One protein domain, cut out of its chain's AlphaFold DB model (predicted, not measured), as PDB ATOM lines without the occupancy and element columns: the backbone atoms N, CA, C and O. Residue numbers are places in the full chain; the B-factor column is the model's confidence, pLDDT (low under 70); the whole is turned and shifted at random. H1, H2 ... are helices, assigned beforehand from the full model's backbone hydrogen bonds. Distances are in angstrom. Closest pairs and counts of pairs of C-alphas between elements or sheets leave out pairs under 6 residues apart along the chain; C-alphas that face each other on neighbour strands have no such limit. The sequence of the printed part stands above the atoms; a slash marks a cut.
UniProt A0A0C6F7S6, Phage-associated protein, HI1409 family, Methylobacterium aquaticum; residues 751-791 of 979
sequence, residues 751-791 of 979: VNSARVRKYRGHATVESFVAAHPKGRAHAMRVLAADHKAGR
ATOM      1  N   VAL A 751      32.566 -27.757 -23.037       80.75
ATOM      2  CA  VAL A 751      33.041 -26.366 -22.941       80.75
ATOM      3  C   VAL A 751      32.656 -25.590 -24.199       80.75
ATOM      4  O   VAL A 751      33.254 -25.774 -25.256       80.75
ATOM      5  N   ASN A 752      31.689 -24.678 -24.071       77.19
ATOM      6  CA  ASN A 752      31.152 -23.887 -25.186       77.19
ATOM      7  C   ASN A 752      32.008 -22.647 -25.512       77.19
ATOM      8  O   ASN A 752      31.821 -22.016 -26.549       77.19
ATOM      9  N   SER A 753      32.939 -22.265 -24.628       70.81
ATOM     10  CA  SER A 753      33.792 -21.085 -24.799       70.81
ATOM     11  C   SER A 753      35.278 -21.417 -24.671       70.81
ATOM     12  O   SER A 753      35.759 -21.781 -23.597       70.81
ATOM     13  N   ALA A 754      36.041 -21.180 -25.743       60.69
ATOM     14  CA  ALA A 754      37.488 -21.427 -25.809       60.69
ATOM     15  C   ALA A 754      38.330 -20.647 -24.770       60.69
ATOM     16  O   ALA A 754      39.508 -20.949 -24.571       60.69
ATOM     17  N   ARG A 755      37.746 -19.653 -24.084       56.72
ATOM     18  CA  ARG A 755      38.402 -18.911 -22.992       56.72
ATOM     19  C   ARG A 755      38.423 -19.682 -21.663       56.72
ATOM     20  O   ARG A 755      39.214 -19.344 -20.784       56.72
ATOM     21  N   VAL A 756      37.606 -20.725 -21.491       68.88
ATOM     22  CA  VAL A 756      37.463 -21.440 -20.212       68.88
ATOM     23  C   VAL A 756      38.423 -22.632 -20.128       68.88
ATOM     24  O   VAL A 756      38.087 -23.765 -20.455       68.88
ATOM     25  N   ARG A 757      39.648 -22.381 -19.648       71.44
ATOM     26  CA  ARG A 757      40.706 -23.408 -19.543       71.44
ATOM     27  C   ARG A 757      40.570 -24.363 -18.344       71.44
ATOM     28  O   ARG A 757      41.147 -25.442 -18.377       71.44
ATOM     29  N   LYS A 758      39.805 -23.996 -17.309       80.19
ATOM     30  CA  LYS A 758      39.749 -24.697 -16.003       80.19
ATOM     31  C   LYS A 758      39.072 -26.080 -15.995       80.19
ATOM     32  O   LYS A 758      39.181 -26.782 -15.002       80.19
ATOM     33  N   TYR A 759      38.393 -26.468 -17.076       80.50
ATOM     34  CA  TYR A 759      37.790 -27.804 -17.229       80.50
ATOM     35  C   TYR A 759      38.656 -28.763 -18.065       80.50
ATOM     36  O   TYR A 759      38.299 -29.920 -18.272       80.50
ATOM     37  N   ARG A 760      39.813 -28.302 -18.562       68.44
ATOM     38  CA  ARG A 760      40.696 -29.091 -19.427       68.44
ATOM     39  C   ARG A 760      41.320 -30.246 -18.636       68.44
ATOM     40  O   ARG A 760      42.135 -30.008 -17.756       68.44
ATOM     41  N   GLY A 761      40.951 -31.479 -18.984       69.38
ATOM     42  CA  GLY A 761      41.384 -32.703 -18.294       69.38
ATOM     43  C   GLY A 761      40.306 -33.362 -17.424       69.38
ATOM     44  O   GLY A 761      40.495 -34.500 -17.008       69.38
ATOM     45  N   HIS A 762      39.159 -32.708 -17.208       79.50
ATOM     46  CA  HIS A 762      38.035 -33.265 -16.449       79.50
ATOM     47  C   HIS A 762      36.899 -33.646 -17.400       79.50
ATOM     48  O   HIS A 762      36.229 -32.778 -17.955       79.50
ATOM     49  N   ALA A 763      36.697 -34.948 -17.610       73.00
ATOM     50  CA  ALA A 763      35.682 -35.449 -18.536       73.00
ATOM     51  C   ALA A 763      34.255 -35.311 -17.979       73.00
ATOM     52  O   ALA A 763      33.336 -35.010 -18.735       73.00
ATOM     53  N   THR A 764      34.070 -35.504 -16.668       85.00
ATOM     54  CA  THR A 764      32.759 -35.514 -15.992       85.00
ATOM     55  C   THR A 764      32.675 -34.513 -14.844       85.00
ATOM     56  O   THR A 764      33.699 -34.107 -14.281       85.00
ATOM     57  N   VAL A 765      31.448 -34.161 -14.448       83.19
ATOM     58  CA  VAL A 765      31.157 -33.324 -13.271       83.19
ATOM     59  C   VAL A 765      31.866 -33.843 -12.020       83.19
ATOM     60  O   VAL A 765      32.581 -33.080 -11.370       83.19
ATOM     61  N   GLU A 766      31.754 -35.136 -11.714       84.25
ATOM     62  CA  GLU A 766      32.379 -35.720 -10.523       84.25
ATOM     63  C   GLU A 766      33.919 -35.677 -10.604       84.25
ATOM     64  O   GLU A 766      34.573 -35.370  -9.610       84.25
ATOM     65  N   SER A 767      34.511 -35.857 -11.796       85.69
ATOM     66  CA  SER A 767      35.970 -35.754 -11.985       85.69
ATOM     67  C   SER A 767      36.524 -34.340 -11.757       85.69
ATOM     68  O   SER A 767      37.668 -34.192 -11.329       85.69
ATOM     69  N   PHE A 768      35.729 -33.297 -12.019       86.25
ATOM     70  CA  PHE A 768      36.077 -31.911 -11.695       86.25
ATOM     71  C   PHE A 768      35.861 -31.621 -10.205       86.25
ATOM     72  O   PHE A 768      36.699 -31.003  -9.553       86.25
ATOM     73  N   VAL A 769      34.746 -32.098  -9.653       84.94
ATOM     74  CA  VAL A 769      34.353 -31.899  -8.254       84.94
ATOM     75  C   VAL A 769      35.332 -32.552  -7.274       84.94
ATOM     76  O   VAL A 769      35.671 -31.927  -6.269       84.94
ATOM     77  N   ALA A 770      35.814 -33.761  -7.573       82.69
ATOM     78  CA  ALA A 770      36.782 -34.484  -6.749       82.69
ATOM     79  C   ALA A 770      38.187 -33.852  -6.764       82.69
ATOM     80  O   ALA A 770      38.904 -33.930  -5.772       82.69
ATOM     81  N   ALA A 771      38.570 -33.200  -7.867       80.62
ATOM     82  CA  ALA A 771      39.890 -32.592  -8.043       80.62
ATOM     83  C   ALA A 771      39.965 -31.106  -7.631       80.62
ATOM     84  O   ALA A 771      41.036 -30.502  -7.688       80.62
ATOM     85  N   HIS A 772      38.847 -30.476  -7.250       82.56
ATOM     86  CA  HIS A 772      38.820 -29.033  -7.016       82.56
ATOM     87  C   HIS A 772      39.413 -28.659  -5.640       82.56
ATOM     88  O   HIS A 772      38.834 -29.023  -4.613       82.56
ATOM     89  N   PRO A 773      40.464 -27.813  -5.561       72.81
ATOM     90  CA  PRO A 773      41.177 -27.519  -4.305       72.81
ATOM     91  C   PRO A 773      40.364 -26.793  -3.216       72.81
ATOM     92  O   PRO A 773      40.839 -26.649  -2.097       72.81
ATOM     93  N   LYS A 774      39.143 -26.328  -3.517       79.88
ATOM     94  CA  LYS A 774      38.227 -25.667  -2.561       79.88
ATOM     95  C   LYS A 774      37.019 -26.549  -2.186       79.88
ATOM     96  O   LYS A 774      36.035 -26.060  -1.632       79.88
ATOM     97  N   GLY A 775      37.082 -27.844  -2.509       77.00
ATOM     98  CA  GLY A 775      36.089 -28.857  -2.149       77.00
ATOM     99  C   GLY A 775      34.767 -28.806  -2.932       77.00
ATOM    100  O   GLY A 775      34.445 -27.845  -3.641       77.00
ATOM    101  N   ARG A 776      33.957 -29.863  -2.761       82.25
ATOM    102  CA  ARG A 776      32.704 -30.111  -3.506       82.25
ATOM    103  C   ARG A 776      31.738 -28.925  -3.500       82.25
ATOM    104  O   ARG A 776      31.187 -28.564  -4.536       82.25
ATOM    105  N   ALA A 777      31.555 -28.288  -2.345       75.88
ATOM    106  CA  ALA A 777      30.628 -27.170  -2.170       75.88
ATOM    107  C   ALA A 777      30.994 -25.921  -2.996       75.88
ATOM    108  O   ALA A 777      30.105 -25.133  -3.329       75.88
ATOM    109  N   HIS A 778      32.279 -25.725  -3.309       80.56
ATOM    110  CA  HIS A 778      32.746 -24.647  -4.176       80.56
ATOM    111  C   HIS A 778      32.658 -25.067  -5.650       80.56
ATOM    112  O   HIS A 778      32.083 -24.335  -6.455       80.56
ATOM    113  N   ALA A 779      33.108 -26.282  -5.983       83.50
ATOM    114  CA  ALA A 779      33.062 -26.822  -7.343       83.50
ATOM    115  C   ALA A 779      31.651 -26.792  -7.963       83.50
ATOM    116  O   ALA A 779      31.484 -26.316  -9.086       83.50
ATOM    117  N   MET A 780      30.624 -27.203  -7.207       84.69
ATOM    118  CA  MET A 780      29.227 -27.176  -7.672       84.69
ATOM    119  C   MET A 780      28.713 -25.749  -7.933       84.69
ATOM    120  O   MET A 780      27.926 -25.541  -8.852       84.69
ATOM    121  N   ARG A 781      29.176 -24.736  -7.180       83.06
ATOM    122  CA  ARG A 781      28.836 -23.322  -7.452       83.06
ATOM    123  C   ARG A 781      29.514 -22.812  -8.720       83.06
ATOM    124  O   ARG A 781      28.876 -22.107  -9.493       83.06
ATOM    125  N   VAL A 782      30.780 -23.172  -8.940       85.94
ATOM    126  CA  VAL A 782      31.538 -22.763 -10.134       85.94
ATOM    127  C   VAL A 782      30.924 -23.369 -11.403       85.94
ATOM    128  O   VAL A 782      30.746 -22.652 -12.385       85.94
ATOM    129  N   LEU A 783      30.537 -24.649 -11.362       86.75
ATOM    130  CA  LEU A 783      29.803 -25.317 -12.445       86.75
ATOM    131  C   LEU A 783      28.440 -24.659 -12.716       86.75
ATOM    132  O   LEU A 783      28.149 -24.318 -13.858       86.75
ATOM    133  N   ALA A 784      27.628 -24.423 -11.680       85.50
ATOM    134  CA  ALA A 784      26.326 -23.772 -11.840       85.50
ATOM    135  C   ALA A 784      26.440 -22.348 -12.418       85.50
ATOM    136  O   ALA A 784      25.656 -21.973 -13.288       85.50
ATOM    137  N   ALA A 785      27.436 -21.567 -11.982       84.62
ATOM    138  CA  ALA A 785      27.666 -20.211 -12.477       84.62
ATOM    139  C   ALA A 785      28.081 -20.183 -13.958       84.62
ATOM    140  O   ALA A 785      27.557 -19.372 -14.721       84.62
ATOM    141  N   ASP A 786      28.979 -21.075 -14.390       84.00
ATOM    142  CA  ASP A 786      29.401 -21.139 -15.794       84.00
ATOM    143  C   ASP A 786      28.334 -21.750 -16.711       84.00
ATOM    144  O   ASP A 786      28.223 -21.321 -17.862       84.00
ATOM    145  N   HIS A 787      27.517 -22.683 -16.209       85.44
ATOM    146  CA  HIS A 787      26.343 -23.199 -16.920       85.44
ATOM    147  C   HIS A 787      25.291 -22.098 -17.112       85.44
ATOM    148  O   HIS A 787      24.863 -21.839 -18.233       85.44
ATOM    149  N   LYS A 788      24.950 -21.359 -16.045       82.69
ATOM    150  CA  LYS A 788      24.029 -20.210 -16.106       82.69
ATOM    151  C   LYS A 788      24.540 -19.080 -17.012       82.69
ATOM    152  O   LYS A 788      23.742 -18.363 -17.600       82.69
ATOM    153  N   ALA A 789      25.858 -18.938 -17.151       79.06
ATOM    154  CA  ALA A 789      26.496 -18.005 -18.081       79.06
ATOM    155  C   ALA A 789      26.685 -18.565 -19.512       79.06
ATOM    156  O   ALA A 789      27.367 -17.932 -20.317       79.06
ATOM    157  N   GLY A 790      26.154 -19.755 -19.828       79.38
ATOM    158  CA  GLY A 790      26.237 -20.396 -21.151       79.38
ATOM    159  C   GLY A 790      27.638 -20.864 -21.574       79.38
ATOM    160  O   GLY A 790      27.833 -21.304 -22.707       79.38
ATOM    161  N   ARG A 791      28.633 -20.778 -20.682       81.31
ATOM    162  CA  ARG A 791      30.052 -21.050 -20.982       81.31
ATOM    163  C   ARG A 791      30.362 -22.543 -21.062       81.31
ATOM    164  O   ARG A 791      31.326 -22.927 -21.729       81.31
TER     165      ARG A 791
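What this domain is: This is residues 751 to 791 of the 979 residues of the protein "Phage-associated protein, HI1409 family" of Methylobacterium aquaticum (UniProt A0A0C6F7S6). A small helical hairpin, short H1 folding back into longer H2, is joined to a winding lead-in of residues 751 to 764, which returns the first printed residue to near the last, making a rough loop. The printed part has 41 residues and two named helices, H1 then H2, with no named strand. Its class is all helix, though under half of the residues are in named elements. It is compact, with a radius of gyration of the C-alphas of 9.8 A, and rounded, spanning 24 by 20 by 14 A.

Where its parts are: Residues 751 to 764 hold no named element. H1 is residues 765 to 771, beginning at C-alpha 765 (31.157, -33.324, -13.271). H2 is residues 776 to 788, 18.2 A long, ending at C-alpha 788 (24.029, -20.210, -16.106).

How they stand to each other: H1 and H2 form a hairpin and touch, H2 with residues 776 to 780 alone. Their closest C-alphas, of Val 769 and Ala 779, are 5.3 A apart. They run opposite ways at a steep tilt of 43 degrees. O i to N i+4 pairs are within hydrogen-bond range in 2 of 3 for H1 and 8 of 9 for H2.

The domain as a whole: The farthest C-alphas, of Ala 754 and Ala 777, are 25.3 A apart; those of Val 751 and Arg 791 are 6.4 A apart. The printed part has no cut, and the link from H1 to H2 is tight. Mean pLDDT of the printed part is 79.2; residues 754 to 756 and 760 to 761 are under 70.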